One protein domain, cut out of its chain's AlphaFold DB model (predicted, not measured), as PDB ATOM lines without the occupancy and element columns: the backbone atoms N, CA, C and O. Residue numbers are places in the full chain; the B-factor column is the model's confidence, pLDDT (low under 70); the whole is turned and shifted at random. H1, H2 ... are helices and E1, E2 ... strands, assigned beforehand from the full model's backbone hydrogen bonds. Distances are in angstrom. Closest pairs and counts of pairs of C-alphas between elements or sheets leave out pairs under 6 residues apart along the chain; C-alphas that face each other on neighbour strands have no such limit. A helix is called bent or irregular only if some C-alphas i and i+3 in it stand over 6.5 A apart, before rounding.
ATOM      1  N   SER A  13     186.800 225.022 165.524       79.69
ATOM      2  CA  SER A  13     185.897 224.703 164.415       79.69
ATOM      3  C   SER A  13     186.214 223.332 163.813       79.69
ATOM      4  O   SER A  13     185.308 222.515 163.671       79.69
ATOM      5  N   GLU A  14     187.493 223.025 163.577       86.06
ATOM      6  CA  GLU A  14     187.938 221.732 163.038       86.06
ATOM      7  C   GLU A  14     187.499 220.549 163.910       86.06
ATOM      8  O   GLU A  14     186.979 219.555 163.398       86.06
ATOM      9  N   LEU A  15     187.647 220.653 165.238       85.38
ATOM     10  CA  LEU A  15     187.184 219.611 166.156       85.38
ATOM     11  C   LEU A  15     185.656 219.481 166.144       85.38
ATOM     12  O   LEU A  15     185.141 218.364 166.142       85.38
ATOM     13  N   LYS A  16     184.912 220.595 166.125       88.44
ATOM     14  CA  LYS A  16     183.441 220.563 166.038       88.44
ATOM     15  C   LYS A  16     182.972 219.889 164.751       88.44
ATOM     16  O   LYS A  16     182.044 219.081 164.791       88.44
ATOM     17  N   ASP A  17     183.636 220.166 163.635       91.69
ATOM     18  CA  ASP A  17     183.344 219.557 162.340       91.69
ATOM     19  C   ASP A  17     183.723 218.077 162.303       91.69
ATOM     20  O   ASP A  17     182.969 217.261 161.771       91.69
ATOM     21  N   ALA A  18     184.849 217.702 162.913       90.12
ATOM     22  CA  ALA A  18     185.244 216.309 163.089       90.12
ATOM     23  C   ALA A  18     184.244 215.536 163.966       90.12
ATOM     24  O   ALA A  18     183.810 214.455 163.580       90.12
ATOM     25  N   VAL A  19     183.805 216.104 165.096       92.50
ATOM     26  CA  VAL A  19     182.791 215.496 165.976       92.50
ATOM     27  C   VAL A  19     181.444 215.373 165.265       92.50
ATOM     28  O   VAL A  19     180.773 214.353 165.397       92.50
ATOM     29  N   ARG A  20     181.037 216.384 164.489       91.69
ATOM     30  CA  ARG A  20     179.806 216.331 163.690       91.69
ATOM     31  C   ARG A  20     179.866 215.230 162.632       91.69
ATOM     32  O   ARG A  20     178.909 214.473 162.528       91.69
ATOM     33  N   ARG A  21     180.980 215.106 161.899       91.75
ATOM     34  CA  ARG A  21     181.196 214.004 160.946       91.75
ATOM     35  C   ARG A  21     181.173 212.643 161.634       91.75
ATOM     36  O   ARG A  21     180.421 211.780 161.209       91.75
ATOM     37  N   ALA A  22     181.891 212.489 162.747       91.25
ATOM     38  CA  ALA A  22     181.913 211.238 163.505       91.25
ATOM     39  C   ALA A  22     180.512 210.810 163.983       91.25
ATOM     40  O   ALA A  22     180.191 209.628 163.950       91.25
ATOM     41  N   ARG A  23     179.653 211.757 164.386       92.06
ATOM     42  CA  ARG A  23     178.256 211.467 164.759       92.06
ATOM     43  C   ARG A  23     177.393 211.037 163.575       92.06
ATOM     44  O   ARG A  23     176.524 210.195 163.757       92.06
ATOM     45  N   LEU A  24     177.604 211.624 162.397       91.50
ATOM     46  CA  LEU A  24     176.896 211.219 161.178       91.50
ATOM     47  C   LEU A  24     177.311 209.806 160.759       91.50
ATOM     48  O   LEU A  24     176.448 208.963 160.559       91.50
ATOM     49  N   GLU A  25     178.614 209.520 160.738       91.38
ATOM     50  CA  GLU A  25     179.137 208.181 160.436       91.38
ATOM     51  C   GLU A  25     178.627 207.118 161.429       91.38
ATOM     52  O   GLU A  25     178.339 205.985 161.043       91.38
ATOM     53  N   ASP A  26     178.502 207.468 162.714       90.06
ATOM     54  CA  ASP A  26     177.948 206.578 163.742       90.06
ATOM     55  C   ASP A  26     176.441 206.330 163.555       90.06
ATOM     56  O   ASP A  26     175.968 205.195 163.685       90.06
ATOM     57  N   ALA A  27     175.690 207.372 163.181       88.94
ATOM     58  CA  ALA A  27     174.273 207.259 162.854       88.94
ATOM     59  C   ALA A  27     174.044 206.368 161.620       88.94
ATOM     60  O   ALA A  27     173.241 205.441 161.695       88.94
ATOM     61  N   GLU A  28     174.804 206.571 160.538       86.81
ATOM     62  CA  GLU A  28     174.733 205.757 159.313       86.81
ATOM     63  C   GLU A  28     175.040 204.277 159.594       86.81
ATOM     64  O   GLU A  28     174.327 203.378 159.145       86.81
ATOM     65  N   ARG A  29     176.071 203.987 160.400       88.94
ATOM     66  CA  ARG A  29     176.382 202.603 160.805       88.94
ATOM     67  C   ARG A  29     175.256 201.977 161.618       88.94
ATOM     68  O   ARG A  29     174.947 200.798 161.429       88.94
ATOM     69  N   SER A  30     174.666 202.743 162.529       84.81
ATOM     70  CA  SER A  30     173.570 202.275 163.377       84.81
ATOM     71  C   SER A  30     172.313 201.968 162.561       84.81
ATOM     72  O   SER A  30     171.664 200.951 162.809       84.81
ATOM     73  N   GLU A  31     172.011 202.792 161.556       87.50
ATOM     74  CA  GLU A  31     170.907 202.588 160.614       87.50
ATOM     75  C   GLU A  31     171.085 201.291 159.813       87.50
ATOM     76  O   GLU A  31     170.215 200.421 159.855       87.50
ATOM     77  N   VAL A  32     172.260 201.076 159.208       87.06
ATOM     78  CA  VAL A  32     172.559 199.839 158.461       87.06
ATOM     79  C   VAL A  32     172.432 198.598 159.352       87.06
ATOM     80  O   VAL A  32     171.893 197.569 158.942       87.06
ATOM     81  N   ILE A  33     172.903 198.659 160.601       86.19
ATOM     82  CA  ILE A  33     172.764 197.541 161.547       86.19
ATOM     83  C   ILE A  33     171.288 197.274 161.867       86.19
ATOM     84  O   ILE A  33     170.894 196.106 161.964       86.19
ATOM     85  N   ALA A  34     170.479 198.321 162.039       86.38
ATOM     86  CA  ALA A  34     169.051 198.188 162.298       86.38
ATOM     87  C   ALA A  34     168.329 197.524 161.117       86.38
ATOM     88  O   ALA A  34     167.595 196.559 161.327       86.38
ATOM     89  N   GLU A  35     168.604 197.945 159.883       86.88
ATOM     90  CA  GLU A  35     168.045 197.323 158.676       86.88
ATOM     91  C   GLU A  35     168.404 195.837 158.571       86.88
ATOM     92  O   GLU A  35     167.536 194.988 158.345       86.88
ATOM     93  N   LEU A  36     169.673 195.490 158.813       88.56
ATOM     94  CA  LEU A  36     170.129 194.098 158.801       88.56
ATOM     95  C   LEU A  36     169.436 193.245 159.873       88.56
ATOM     96  O   LEU A  36     169.184 192.058 159.645       88.56
ATOM     97  N   ARG A  37     169.136 193.820 161.044       90.31
ATOM     98  CA  ARG A  37     168.377 193.137 162.103       90.31
ATOM     99  C   ARG A  37     166.925 192.924 161.689       90.31
ATOM    100  O   ARG A  37     166.434 191.808 161.840       90.31
ATOM    101  N   THR A  38     166.276 193.935 161.120       91.12
ATOM    102  CA  THR A  38     164.902 193.832 160.606       91.12
ATOM    103  C   THR A  38     164.793 192.768 159.515       91.12
ATOM    104  O   THR A  38     163.902 191.924 159.559       91.12
ATOM    105  N   ALA A  39     165.752 192.724 158.585       93.31
ATOM    106  CA  ALA A  39     165.803 191.690 157.556       93.31
ATOM    107  C   ALA A  39     165.993 190.282 158.151       93.31
ATOM    108  O   ALA A  39     165.343 189.330 157.720       93.31
ATOM    109  N   ALA A  40     166.860 190.136 159.158       94.12
ATOM    110  CA  ALA A  40     167.052 188.860 159.844       94.12
ATOM    111  C   ALA A  40     165.791 188.411 160.606       94.12
ATOM    112  O   ALA A  40     165.464 187.226 160.568       94.12
ATOM    113  N   LEU A  41     165.072 189.339 161.247       95.88
ATOM    114  CA  LEU A  41     163.796 189.065 161.913       95.88
ATOM    115  C   LEU A  41     162.757 188.533 160.928       95.88
ATOM    116  O   LEU A  41     162.244 187.440 161.141       95.88
ATOM    117  N   ALA A  42     162.547 189.228 159.809       95.69
ATOM    118  CA  ALA A  42     161.607 188.798 158.775       95.69
ATOM    119  C   ALA A  42     161.935 187.391 158.236       95.69
ATOM    120  O   ALA A  42     161.047 186.578 157.997       95.69
ATOM    121  N   ARG A  43     163.223 187.054 158.083       96.12
ATOM    122  CA  ARG A  43     163.631 185.695 157.684       96.12
ATOM    123  C   ARG A  43     163.319 184.648 158.751       96.12
ATOM    124  O   ARG A  43     162.928 183.537 158.407       96.12
ATOM    125  N   LEU A  44     163.512 184.969 160.026       97.62
ATOM    126  CA  LEU A  44     163.185 184.050 161.117       97.62
ATOM    127  C   LEU A  44     161.677 183.889 161.307       97.62
ATOM    128  O   LEU A  44     161.248 182.802 161.673       97.62
ATOM    129  N   GLU A  45     160.874 184.905 160.993       97.25
ATOM    130  CA  GLU A  45     159.412 184.784 160.947       97.25
ATOM    131  C   GLU A  45     158.962 183.746 159.911       97.25
ATOM    132  O   GLU A  45     158.042 182.979 160.185       97.25
ATOM    133  N   LEU A  46     159.653 183.636 158.765       97.00
ATOM    134  CA  LEU A  46     159.389 182.566 157.791       97.00
ATOM    135  C   LEU A  46     159.642 181.177 158.390       97.00
ATOM    136  O   LEU A  46     158.845 180.263 158.187       97.00
ATOM    137  N   VAL A  47     160.733 181.017 159.146       97.81
ATOM    138  CA  VAL A  47     161.030 179.758 159.845       97.81
ATOM    139  C   VAL A  47     159.981 179.479 160.918       97.81
ATOM    140  O   VAL A  47     159.472 178.364 160.983       97.81
ATOM    141  N   ALA A  48     159.625 180.481 161.724       97.75
ATOM    142  CA  ALA A  48     158.621 180.352 162.773       97.75
ATOM    143  C   ALA A  48     157.265 179.920 162.195       97.75
ATOM    144  O   ALA A  48     156.669 178.960 162.680       97.75
ATOM    145  N   ALA A  49     156.817 180.556 161.109       98.00
ATOM    146  CA  ALA A  49     155.584 180.196 160.415       98.00
ATOM    147  C   ALA A  49     155.631 178.771 159.839       98.00
ATOM    148  O   ALA A  49     154.654 178.033 159.943       98.00
ATOM    149  N   ALA A  50     156.766 178.358 159.269       97.81
ATOM    150  CA  ALA A  50     156.941 177.012 158.729       97.81
ATOM    151  C   ALA A  50     156.974 175.930 159.823       97.81
ATOM    152  O   ALA A  50     156.537 174.802 159.597       97.81
ATOM    153  N   VAL A  51     157.501 176.258 161.002       97.56
ATOM    154  CA  VAL A  51     157.605 175.348 162.151       97.56
ATOM    155  C   VAL A  51     156.308 175.296 162.966       97.56
ATOM    156  O   VAL A  51     156.025 174.263 163.566       97.56
ATOM    157  N   ALA A  52     155.487 176.349 162.956       96.56
ATOM    158  CA  ALA A  52     154.260 176.429 163.752       96.56
ATOM    159  C   ALA A  52     153.321 175.206 163.619       96.56
ATOM    160  O   ALA A  52     152.881 174.715 164.657       96.56
ATOM    161  N   PRO A  53     153.062 174.635 162.420       96.25
ATOM    162  CA  PRO A  53     152.253 173.420 162.299       96.25
ATOM    163  C   PRO A  53     152.843 172.215 163.042       96.25
ATOM    164  O   PRO A  53     152.108 171.462 163.663       96.25
ATOM    165  N   VAL A  54     154.172 172.063 163.038       94.12
ATOM    166  CA  VAL A  54     154.873 170.970 163.738       94.12
ATOM    167  C   VAL A  54     154.702 171.106 165.249       94.12
ATOM    168  O   VAL A  54     154.498 170.119 165.947       94.12
ATOM    169  N   LEU A  55     154.784 172.333 165.765       92.25
ATOM    170  CA  LEU A  55     154.618 172.604 167.192       92.25
ATOM    171  C   LEU A  55     153.155 172.476 167.639       92.25
ATOM    172  O   LEU A  55     152.900 172.135 168.789       92.25
ATOM    173  N   ALA A  56     152.195 172.689 166.738       93.44
ATOM    174  CA  ALA A  56     150.775 172.476 167.015       93.44
ATOM    175  C   ALA A  56     150.398 170.987 167.176       93.44
ATOM    176  O   ALA A  56     149.361 170.687 167.759       93.44
ATOM    177  N   GLU A  57     151.232 170.059 166.692       93.19
ATOM    178  CA  GLU A  57     151.047 168.605 166.853       93.19
ATOM    179  C   GLU A  57     151.572 168.072 168.202       93.19
ATOM    180  O   GLU A  57     151.494 166.871 168.475       93.19
ATOM    181  N   LEU A  58     152.130 168.938 169.056       91.31
ATOM    182  CA  LEU A  58     152.672 168.532 170.349       91.31
ATOM    183  C   LEU A  58     151.568 168.010 171.292       91.31
ATOM    184  O   LEU A  58     150.499 168.615 171.378       91.31
ATOM    185  N   PRO A  59     151.820 166.923 172.051       88.38
ATOM    186  CA  PRO A  59     150.862 166.431 173.037       88.38
ATOM    187  C   PRO A  59     150.584 167.462 174.138       88.38
ATOM    188  O   PRO A  59     151.503 168.116 174.640       88.38
ATOM    189  N   GLU A  60     149.325 167.554 174.563       85.94
ATOM    190  CA  GLU A  60     148.914 168.451 175.645       85.94
ATOM    191  C   GLU A  60     149.634 168.128 176.969       85.94
ATOM    192  O   GLU A  60     149.920 166.972 177.292       85.94
ATOM    193  N   GLY A  61     149.927 169.167 177.759       81.88
ATOM    194  CA  GLY A  61     150.549 169.030 179.082       81.88
ATOM    195  C   GLY A  61     152.064 168.781 179.083       81.88
ATOM    196  O   GLY A  61     152.633 168.534 180.148       81.88
ATOM    197  N   ILE A  62     152.737 168.844 177.926       82.62
ATOM    198  CA  ILE A  62     154.203 168.749 177.825       82.62
ATOM    199  C   ILE A  62     154.816 170.148 177.662       82.62
ATOM    200  O   ILE A  62     154.892 170.675 176.558       82.62
ATOM    201  N   ASP A  63     155.341 170.709 178.753       83.44
ATOM    202  CA  ASP A  63     156.040 172.009 178.772       83.44
ATOM    203  C   ASP A  63     157.539 171.888 178.422       83.44
ATOM    204  O   ASP A  63     158.423 172.387 179.112       83.44
ATOM    205  N   LEU A  64     157.863 171.096 177.394       85.25
ATOM    206  CA  LEU A  64     159.257 170.867 176.982       85.25
ATOM    207  C   LEU A  64     159.738 171.884 175.941       85.25
ATOM    208  O   LEU A  64     160.943 172.061 175.772       85.25
ATOM    209  N   PHE A  65     158.799 172.519 175.242       90.81
ATOM    210  CA  PHE A  65     159.052 173.366 174.083       90.81
ATOM    211  C   PHE A  65     158.516 174.777 174.328       90.81
ATOM    212  O   PHE A  65     157.383 175.097 173.968       90.81
ATOM    213  N   ASP A  66     159.358 175.619 174.921       89.19
ATOM    214  CA  ASP A  66     159.133 177.062 174.998       89.19
ATOM    215  C   ASP A  66     159.676 177.720 173.722       89.19
ATOM    216  O   ASP A  66     160.884 177.930 173.571       89.19
ATOM    217  N   HIS A  67     158.785 177.948 172.757       92.94
ATOM    218  CA  HIS A  67     159.143 178.464 171.443       92.94
ATOM    219  C   HIS A  67     158.791 179.942 171.308       92.94
ATOM    220  O   HIS A  67     157.735 180.405 171.736       92.94
ATOM    221  N   GLY A  68     159.659 180.698 170.644       95.00
ATOM    222  CA  GLY A  68     159.452 182.132 170.511       95.00
ATOM    223  C   GLY A  68     160.531 182.832 169.708       95.00
ATOM    224  O   GLY A  68     161.696 182.434 169.679       95.00
ATOM    225  N   LEU A  69     160.133 183.913 169.044       96.56
ATOM    226  CA  LEU A  69     161.040 184.778 168.306       96.56
ATOM    227  C   LEU A  69     161.532 185.906 169.220       96.56
ATOM    228  O   LEU A  69     160.741 186.671 169.766       96.56
ATOM    229  N   VAL A  70     162.849 186.015 169.379       95.69
ATOM    230  CA  VAL A  70     163.501 186.997 170.252       95.69
ATOM    231  C   VAL A  70     164.274 188.001 169.405       95.69
ATOM    232  O   VAL A  70     165.273 187.666 168.760       95.69
ATOM    233  N   ALA A  71     163.839 189.261 169.448       89.69
ATOM    234  CA  ALA A  71     164.420 190.380 168.707       89.69
ATOM    235  C   ALA A  71     165.614 191.033 169.427       89.69
ATOM    236  O   ALA A  71     165.622 192.228 169.712       89.69
ATOM    237  N   GLY A  72     166.632 190.228 169.747       88.19
ATOM    238  CA  GLY A  72     167.889 190.710 170.325       88.19
ATOM    239  C   GLY A  72     168.861 191.294 169.289       88.19
ATOM    240  O   GLY A  72     168.561 191.402 168.102       88.19
ATOM    241  N   GLU A  73     170.087 191.605 169.725       85.62
ATOM    242  CA  GLU A  73     171.177 192.037 168.832       85.62
ATOM    243  C   GLU A  73     171.432 191.033 167.695       85.62
ATOM    244  O   GLU A  73     171.697 191.419 166.552       85.62
ATOM    245  N   ARG A  74     171.323 189.745 168.027       89.25
ATOM    246  CA  ARG A  74     171.227 188.640 167.080       89.25
ATOM    247  C   ARG A  74     169.839 188.028 167.230       89.25
ATOM    248  O   ARG A  74     169.625 187.317 168.213       89.25
ATOM    249  N   PRO A  75     168.917 188.319 166.302       94.38
ATOM    250  CA  PRO A  75     167.605 187.701 166.289       94.38
ATOM    251  C   PRO A  75     167.708 186.178 166.304       94.38
ATOM    252  O   PRO A  75     168.546 185.606 165.597       94.38
ATOM    253  N   ARG A  76     166.875 185.533 167.120       96.88
ATOM    254  CA  ARG A  76     166.821 184.074 167.254       96.88
ATOM    255  C   ARG A  76     165.383 183.610 167.357       96.88
ATOM    256  O   ARG A  76     164.574 184.259 168.012       96.88
ATOM    257  N   PHE A  77     165.095 182.473 166.744       97.94
ATOM    258  CA  PHE A  77     163.861 181.734 166.966       97.94
ATOM    259  C   PHE A  77     164.174 180.534 167.859       97.94
ATOM    260  O   PHE A  77     164.868 179.614 167.430       97.94
ATOM    261  N   TYR A  78     163.717 180.566 169.103       97.88
ATOM    262  CA  TYR A  78     163.856 179.462 170.044       97.88
ATOM    263  C   TYR A  78     162.782 178.408 169.761       97.88
ATOM    264  O   TYR A  78     161.628 178.747 169.510       97.88
ATOM    265  N   VAL A  79     163.195 177.141 169.758       97.06
ATOM    266  CA  VAL A  79     162.320 175.958 169.680       97.06
ATOM    267  C   VAL A  79     162.066 175.416 171.088       97.06
ATOM    268  O   VAL A  79     160.973 174.949 171.389       97.06
ATOM    269  N   ASP A  80     163.092 175.481 171.933       95.75
ATOM    270  CA  ASP A  80     163.020 175.293 173.376       95.75
ATOM    271  C   ASP A  80     164.133 176.115 174.056       95.75
ATOM    272  O   ASP A  80     164.803 176.928 173.417       95.75
ATOM    273  N   VAL A  81     164.367 175.872 175.347       94.50
ATOM    274  CA  VAL A  81     165.370 176.575 176.165       94.50
ATOM    275  C   VAL A  81     166.806 176.468 175.618       94.50
ATOM    276  O   VAL A  81     167.618 177.363 175.849       94.50
ATOM    277  N   LEU A  82     167.151 175.386 174.914       95.56
ATOM    278  CA  LEU A  82     168.512 175.102 174.437       95.56
ATOM    279  C   LEU A  82     168.639 175.151 172.911       95.56
ATOM    280  O   LEU A  82     169.732 175.406 172.400       95.56
ATOM    281  N   ALA A  83     167.566 174.861 172.178       97.75
ATOM    282  CA  ALA A  83     167.553 174.745 170.730       97.75
ATOM    283  C   ALA A  83     166.977 176.002 170.079       97.75
ATOM    284  O   ALA A  83     165.857 176.418 170.368       97.75
ATOM    285  N   PHE A  84     167.724 176.587 169.145       98.19
ATOM    286  CA  PHE A  84     167.314 177.803 168.453       98.19
ATOM    287  C   PHE A  84     167.828 177.860 167.014       98.19
ATOM    288  O   PHE A  84     168.852 177.271 166.660       98.19
ATOM    289  N   VAL A  85     167.115 178.607 166.177       98.25
ATOM    290  CA  VAL A  85     167.495 178.944 164.807       98.25
ATOM    291  C   VAL A  85     167.996 180.385 164.771       98.25
ATOM    292  O   VAL A  85     167.336 181.300 165.265       98.25
ATOM    293  N   GLU A  86     169.161 180.597 164.164       97.25
ATOM    294  CA  GLU A  86     169.694 181.927 163.849       97.25
ATOM    295  C   GLU A  86     170.009 182.048 162.353       97.25
ATOM    296  O   GLU A  86     170.174 181.048 161.655       97.25
ATOM    297  N   VAL A  87     170.096 183.280 161.853       96.44
ATOM    298  CA  VAL A  87     170.606 183.554 160.502       96.44
ATOM    299  C   VAL A  87     172.121 183.753 160.593       96.44
ATOM    300  O   VAL A  87     172.589 184.523 161.436       96.44
ATOM    301  N   ASP A  88     172.890 183.069 159.745       94.69
ATOM    302  CA  ASP A  88     174.350 183.176 159.710       94.69
ATOM    303  C   ASP A  88     174.810 184.580 159.271       94.69
ATOM    304  O   ASP A  88     174.031 185.456 158.879       94.69
ATOM    305  N   ARG A  89     176.122 184.812 159.334       87.44
ATOM    306  CA  ARG A  89     176.774 186.068 158.946       87.44
ATOM    307  C   ARG A  89     176.524 186.447 157.489       87.44
ATOM    308  O   ARG A  89     176.535 187.635 157.183       87.44
ATOM    309  N   ASP A  90     176.286 185.463 156.625       90.44
ATOM    310  CA  ASP A  90     175.934 185.660 155.215       90.44
ATOM    311  C   ASP A  90     174.505 186.198 155.005       90.44
ATOM    312  O   ASP A  90     174.140 186.564 153.889       90.44
ATOM    313  N   ARG A  91     173.705 186.284 156.081       84.88
ATOM    314  CA  ARG A  91     172.315 186.768 156.111       84.88
ATOM    315  C   ARG A  91     171.328 185.942 155.283       84.88
ATOM    316  O   ARG A  91     170.200 186.384 155.062       84.88
ATOM    317  N   ARG A  92     171.714 184.741 154.856       91.12
ATOM    318  CA  ARG A  92     170.896 183.860 154.012       91.12
ATOM    319  C   ARG A  92     170.728 182.495 154.642       91.12
ATOM    320  O   ARG A  92     169.600 182.012 154.748       91.12
ATOM    321  N   THR A  93     171.825 181.923 155.108       97.19
ATOM    322  CA  THR A  93     171.842 180.589 155.680       97.19
ATOM    323  C   THR A  93     171.202 180.615 157.058       97.19
ATOM    324  O   THR A  93     171.636 181.333 157.958       97.19
ATOM    325  N   PHE A  94     170.168 179.812 157.248       98.06
ATOM    326  CA  PHE A  94     169.651 179.490 158.565       98.06
ATOM    327  C   PHE A  94     170.535 178.433 159.216       98.06
ATOM    328  O   PHE A  94     170.987 177.494 158.561       98.06
ATOM    329  N   ARG A  95     170.750 178.557 160.522       98.25
ATOM    330  CA  ARG A  95     171.514 177.611 161.333       98.25
ATOM    331  C   ARG A  95     170.677 177.186 162.516       98.25
ATOM    332  O   ARG A  95     170.379 178.002 163.382       98.25
ATOM    333  N   PHE A  96     170.336 175.906 162.555       98.56
ATOM    334  CA  PHE A  96     169.676 175.301 163.697       98.56
ATOM    335  C   PHE A  96     170.727 174.742 164.652       98.56
ATOM    336  O   PHE A  96     171.517 173.864 164.290       98.56
ATOM    337  N   LEU A  97     170.773 175.295 165.856       98.38
ATOM    338  CA  LEU A  97     171.792 175.047 166.864       98.38
ATOM    339  C   LEU A  97     171.134 174.530 168.139       98.38
ATOM    340  O   LEU A  97     169.993 174.866 168.439       98.38
ATOM    341  N   VAL A  98     171.892 173.757 168.910       97.94
ATOM    342  CA  VAL A  98     171.535 173.429 170.287       97.94
ATOM    343  C   VAL A  98     172.708 173.715 171.212       97.94
ATOM    344  O   VAL A  98     173.857 173.354 170.917       97.94
ATOM    345  N   ASP A  99     172.420 174.377 172.324       96.69
ATOM    346  CA  ASP A  99     173.376 174.594 173.399       96.69
ATOM    347  C   ASP A  99     173.551 173.297 174.201       96.69
ATOM    348  O   ASP A  99     172.599 172.638 174.613       96.69
ATOM    349  N   THR A 100     174.805 172.901 174.406       94.19
ATOM    350  CA  THR A 100     175.171 171.738 175.218       94.19
ATOM    351  C   THR A 100     176.229 172.133 176.239       94.19
ATOM    352  O   THR A 100     176.895 173.160 176.103       94.19
ATOM    353  N   ARG A 101     176.469 171.267 177.232       93.00
ATOM    354  CA  ARG A 101     177.561 171.457 178.205       93.00
ATOM    355  C   ARG A 101     178.948 171.610 177.566       93.00
ATOM    356  O   ARG A 101     179.834 172.193 178.173       93.00
ATOM    357  N   HIS A 102     179.128 171.088 176.351       92.62
ATOM    358  CA  HIS A 102     180.388 171.117 175.604       92.62
ATOM    359  C   HIS A 102     180.403 172.213 174.529       92.62
ATOM    360  O   HIS A 102     181.221 172.181 173.613       92.62
ATOM    361  N   GLY A 103     179.483 173.177 174.620       93.56
ATOM    362  CA  GLY A 103     179.312 174.256 173.655       93.56
ATOM    363  C   GLY A 103     178.163 174.013 172.677       93.56
ATOM    364  O   GLY A 103     177.279 173.184 172.907       93.56
ATOM    365  N   ARG A 104     178.166 174.769 171.577       95.00
ATOM    366  CA  ARG A 104     177.101 174.736 170.567       95.00
ATOM    367  C   ARG A 104     177.299 173.621 169.562       95.00
ATOM    368  O   ARG A 104     178.353 173.525 168.936       95.00
ATOM    369  N   ARG A 105     176.244 172.839 169.344       97.06
ATOM    370  CA  ARG A 105     176.188 171.821 168.297       97.06
ATOM    371  C   ARG A 105     175.271 172.286 167.172       97.06
ATOM    372  O   ARG A 105     174.128 172.657 167.416       97.06
ATOM    373  N   LEU A 106     175.773 172.240 165.942       97.88
ATOM    374  CA  LEU A 106     174.981 172.483 164.739       97.88
ATOM    375  C   LEU A 106     174.174 171.231 164.395       97.88
ATOM    376  O   LEU A 106     174.740 170.146 164.269       97.88
ATOM    377  N   LEU A 107     172.860 171.391 164.269       98.00
ATOM    378  CA  LEU A 107     171.941 170.330 163.865       98.00
ATOM    379  C   LEU A 107     171.690 170.359 162.359       98.00
ATOM    380  O   LEU A 107     171.695 169.308 161.726       98.00
ATOM    381  N   ALA A 108     171.503 171.553 161.792       98.38
ATOM    382  CA  ALA A 108     171.327 171.759 160.358       98.38
ATOM    383  C   ALA A 108     171.745 173.178 159.953       98.38
ATOM    384  O   ALA A 108     171.628 174.116 160.745       98.38
ATOM    385  N   ALA A 109     172.201 173.334 158.711       98.25
ATOM    386  CA  ALA A 109     172.418 174.630 158.081       98.25
ATOM    387  C   ALA A 109     171.906 174.589 156.639       98.25
ATOM    388  O   ALA A 109     172.235 173.658 155.905       98.25
ATOM    389  N   SER A 110     171.081 175.560 156.252       98.31
ATOM    390  CA  SER A 110     170.550 175.666 154.890       98.31
ATOM    391  C   SER A 110     169.955 177.046 154.633       98.31
ATOM    392  O   SER A 110     169.482 177.700 155.557       98.31
ATOM    393  N   GLU A 111     169.932 177.480 153.377       97.62
ATOM    394  CA  GLU A 111     169.152 178.651 152.950       97.62
ATOM    395  C   GLU A 111     167.658 178.320 152.769       97.62
ATOM    396  O   GLU A 111     166.822 179.225 152.756       97.62
ATOM    397  N   ASP A 112     167.323 177.029 152.651       98.00
ATOM    398  CA  ASP A 112     165.961 176.530 152.467       98.00
ATOM    399  C   ASP A 112     165.247 176.344 153.818       98.00
ATOM    400  O   ASP A 112     165.668 175.547 154.668       98.00
ATOM    401  N   VAL A 113     164.131 177.059 153.989       98.06
ATOM    402  CA  VAL A 113     163.266 176.990 155.175       98.06
ATOM    403  C   VAL A 113     162.745 175.572 155.408       98.06
ATOM    404  O   VAL A 113     162.688 175.137 156.559       98.06
ATOM    405  N   ASP A 114     162.429 174.807 154.363       98.19
ATOM    406  CA  ASP A 114     161.888 173.453 154.516       98.19
ATOM    407  C   ASP A 114     162.924 172.451 155.029       98.19
ATOM    408  O   ASP A 114     162.579 171.467 155.692       98.19
ATOM    409  N   VAL A 115     164.208 172.671 154.743       98.44
ATOM    410  CA  VAL A 115     165.291 171.867 155.329       98.44
ATOM    411  C   VAL A 115     165.379 172.124 156.833       98.44
ATOM    412  O   VAL A 115     165.486 171.177 157.612       98.44
ATOM    413  N   ILE A 116     165.271 173.385 157.254       98.50
ATOM    414  CA  ILE A 116     165.291 173.752 158.675       98.50
ATOM    415  C   ILE A 116     164.046 173.250 159.394       98.50
ATOM    416  O   ILE A 116     164.175 172.642 160.452       98.50
ATOM    417  N   ARG A 117     162.858 173.429 158.805       98.44
ATOM    418  CA  ARG A 117     161.598 172.911 159.346       98.44
ATOM    419  C   ARG A 117     161.699 171.412 159.621       98.44
ATOM    420  O   ARG A 117     161.414 170.991 160.734       98.44
ATOM    421  N   ARG A 118     162.172 170.623 158.648       98.50
ATOM    422  CA  ARG A 118     162.394 169.174 158.819       98.50
ATOM    423  C   ARG A 118     163.393 168.866 159.932       98.50
ATOM    424  O   ARG A 118     163.121 168.008 160.764       98.50
ATOM    425  N   ALA A 119     164.505 169.595 160.003       98.56
ATOM    426  CA  ALA A 119     165.486 169.407 161.071       98.56
ATOM    427  C   ALA A 119     164.909 169.709 162.468       98.56
ATOM    428  O   ALA A 119     165.238 169.010 163.431       98.56
ATOM    429  N   VAL A 120     164.037 170.717 162.576       98.19
ATOM    430  CA  VAL A 120     163.289 171.027 163.800       98.19
ATOM    431  C   VAL A 120     162.296 169.910 164.122       98.19
ATOM    432  O   VAL A 120     162.281 169.445 165.257       98.19
ATOM    433  N   THR A 121     161.543 169.404 163.141       98.19
ATOM    434  CA  THR A 121     160.654 168.242 163.322       98.19
ATOM    435  C   THR A 121     161.412 167.029 163.859       98.19
ATOM    436  O   THR A 121     161.021 166.459 164.876       98.19
ATOM    437  N   ASP A 122     162.544 166.676 163.247       98.25
ATOM    438  CA  ASP A 122     163.373 165.552 163.688       98.25
ATOM    439  C   ASP A 122     163.916 165.761 165.105       98.25
ATOM    440  O   ASP A 122     164.125 164.810 165.862       98.25
ATOM    441  N   TYR A 123     164.228 167.004 165.466       97.50
ATOM    442  CA  TYR A 123     164.664 167.353 166.812       97.50
ATOM    443  C   TYR A 123     163.539 167.178 167.838       97.50
ATOM    444  O   TYR A 123     163.736 166.469 168.825       97.50
ATOM    445  N   VAL A 124     162.364 167.749 167.573       96.56
ATOM    446  CA  VAL A 124     161.176 167.643 168.431       96.56
ATOM    447  C   VAL A 124     160.801 166.176 168.646       96.56
ATOM    448  O   VAL A 124     160.662 165.738 169.788       96.56
ATOM    449  N   ALA A 125     160.740 165.385 167.571       96.44
ATOM    450  CA  ALA A 125     160.432 163.960 167.638       96.44
ATOM    451  C   ALA A 125     161.434 163.194 168.517       96.44
ATOM    452  O   ALA A 125     161.041 162.446 169.413       96.44
ATOM    453  N   ARG A 126     162.742 163.419 168.317       96.19
ATOM    454  CA  ARG A 126     163.783 162.808 169.161       96.19
ATOM    455  C   ARG A 126     163.620 163.193 170.625       96.19
ATOM    456  O   ARG A 126     163.729 162.328 171.489       96.19
ATOM    457  N   ARG A 127     163.327 164.461 170.906       95.00
ATOM    458  CA  ARG A 127     163.208 164.971 172.271       95.00
ATOM    459  C   ARG A 127     161.985 164.407 173.004       95.00
ATOM    460  O   ARG A 127     162.089 164.068 174.181       95.00
ATOM    461  N   LEU A 128     160.864 164.230 172.305       93.88
ATOM    462  CA  LEU A 128     159.685 163.543 172.843       93.88
ATOM    463  C   LEU A 128     159.993 162.080 173.198       93.88
ATOM    464  O   LEU A 128     159.682 161.641 174.304       93.88
ATOM    465  N   VAL A 129     160.679 161.356 172.309       94.31
ATOM    466  CA  VAL A 129     161.087 159.960 172.553       94.31
ATOM    467  C   VAL A 129     162.084 159.855 173.711       94.31
ATOM    468  O   VAL A 129     162.001 158.941 174.528       94.31
ATOM    469  N   GLU A 130     163.041 160.778 173.808       93.25
ATOM    470  CA  GLU A 130     163.982 160.836 174.934       93.25
ATOM    471  C   GLU A 130     163.262 161.048 176.269       93.25
ATOM    472  O   GLU A 130     163.593 160.382 177.249       93.25
ATOM    473  N   ARG A 131     162.253 161.929 176.304       92.00
ATOM    474  CA  ARG A 131     161.422 162.146 177.493       92.00
ATOM    475  C   ARG A 131     160.671 160.877 177.886       92.00
ATOM    476  O   ARG A 131     160.687 160.516 179.056       92.00
ATOM    477  N   GLU A 132     160.028 160.205 176.935       90.06
ATOM    478  CA  GLU A 132     159.302 158.958 177.206       90.06
ATOM    479  C   GLU A 132     160.232 157.886 177.787       90.06
ATOM    480  O   GLU A 132     159.913 157.266 178.800       90.06
ATOM    481  N   LYS A 133     161.429 157.728 177.208       91.12
ATOM    482  CA  LYS A 133     162.449 156.805 177.724       91.12
ATOM    483  C   LYS A 133     162.900 157.158 179.139       91.12
ATOM    484  O   LYS A 133     163.079 156.249 179.942       91.12
ATOM    485  N   ALA A 134     163.087 158.443 179.445       88.94
ATOM    486  CA  ALA A 134     163.459 158.887 180.788       88.94
ATOM    487  C   ALA A 134     162.355 158.568 181.808       88.94
ATOM    488  O   ALA A 134     162.633 157.966 182.839       88.94
ATOM    489  N   LEU A 135     161.095 158.859 181.473       87.12
ATOM    490  CA  LEU A 135     159.950 158.534 182.328       87.12
ATOM    491  C   LEU A 135     159.791 157.022 182.538       87.12
ATOM    492  O   LEU A 135     159.494 156.582 183.645       87.12
ATOM    493  N   ALA A 136     160.010 156.215 181.496       88.06
ATOM    494  CA  ALA A 136     159.974 154.759 181.597       88.06
ATOM    495  C   ALA A 136     161.128 154.200 182.448       88.06
ATOM    496  O   ALA A 136     160.935 153.237 183.189       88.06
ATOM    497  N   ALA A 137     162.318 154.803 182.359       85.25
ATOM    498  CA  ALA A 137     163.464 154.434 183.185       85.25
ATOM    499  C   ALA A 137     163.226 154.756 184.668       85.25
ATOM    500  O   ALA A 137     163.536 153.917 185.509       85.25
ATOM    501  N   ASP A 138     162.624 155.909 184.974       78.00
ATOM    502  CA  ASP A 138     162.278 156.315 186.344       78.00
ATOM    503  C   ASP A 138     161.129 155.476 186.936       78.00
ATOM    504  O   ASP A 138     161.096 155.216 188.140       78.00
ATOM    505  N   ALA A 139     160.180 155.037 186.100       73.69
ATOM    506  CA  ALA A 139     159.055 154.195 186.512       73.69
ATOM    507  C   ALA A 139     159.448 152.729 186.761       73.69
ATOM    508  O   ALA A 139     158.750 152.014 187.484       73.69
ATOM    509  N   SER A 140     160.551 152.266 186.171       62.25
ATOM    510  CA  SER A 140     161.108 150.958 186.488       62.25
ATOM    511  C   SER A 140     161.776 151.061 187.862       62.25
ATOM    512  O   SER A 140     162.696 151.869 188.007       62.25
TER     513      SER A 140
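AT A GLANCE: This is residues 13 to 140 of the 182 residues of an uncharacterized protein of Chelatococcus composti (UniProt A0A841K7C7). What does the model look like? A small, strongly twisted sheet of five strands, E1 to E5, has two long helices packed on one face, H1 with its residues 37 to 48 and H2 with its residues 113 to 124. The helices also meet each other there, and their far parts, residues 13 to 32 of H1 and 132 to 139 of H2, stick out as two arms that make a rod of 81 by 28 by 24 A. What is it made of? The printed part has 128 residues in the order H1 E1 E2 E3 E4 E5 H2, a mixed class of helices and strands, with an antiparallel sheet in the order E1 E2 E3 E4 E5. It is loose, with a radius of gyration of the C-alphas of 20.0 A.

IN THESE COORDINATES: Where does the first helix run? H1, residues 13 to 56, spans 63.0 A from C-alpha 13 at (185.897, 224.703, 164.415) to C-alpha 56 at (150.775, 172.476, 167.015). It has a kink of 38 degrees near residue 50 and is irregular, but only just: C-alphas 50 and 53 are 6.9 A apart. What follows it? E1 is residues 68 to 70, E2 76 to 78, E3 83 to 87, E4 94 to 100 with 19.2 A, and E5 103 to 110 with 20.8 A. H2, residues 113 to 139, spans 39.0 A and ends with C-alpha 139 at (159.055, 154.195, 186.512).

HOW THE PARTS SIT: How is the sheet joined? The strands form a meander, each the antiparallel neighbour of the one before, with N 68 and O 78 at 3.0 A in the hairpin E1 and E2, and N 77 and O 85 at 2.9 A in the hairpin E2 and E3. In the hairpin E3 and E4, N 84 and O 97 are at 2.9 A; in the hairpin E4 and E5, where E5 bends by 57 degrees at residue 107, N 96 and O 108 are at 2.9 A. How do the helices meet the sheet? H1 and H2 on one face of the sheet give two layers, helices and sheet; the closest C-alphas of H1 and E2 are those of Leu 44 and Phe 77, 6.3 A apart. H2 lies over E4 and E5, along the strands, at 2 degrees to E4 on the local plane, with a height over the sheet of 10.8 A; its closest C-alphas to E5 are Ala 119 and Ala 108, 6.3 A apart. How do the helices stand to each other? H1, with residues 46 to 54 alone, touches residues 113 to 121 of H2, closest at the C-alphas of Val 51 and Arg 117, 5.5 A, at a steep tilt of 62 degrees, the same way. In H2 every O i to N i+4 pair is within hydrogen-bond range, in H1 38 of 40.

THE WHOLE: How large is it? The two C-alphas farthest apart, Ser 13 and Ser 140, are 80.9 A apart, while the body without the stretches that stand free spans 40 by 31 by 22 A. Is it continuous and sure? The printed part has no cut, and its long link is H1 to E1, 11 residues. The mean pLDDT of the printed part is 92.7, and residue 140 is under 70.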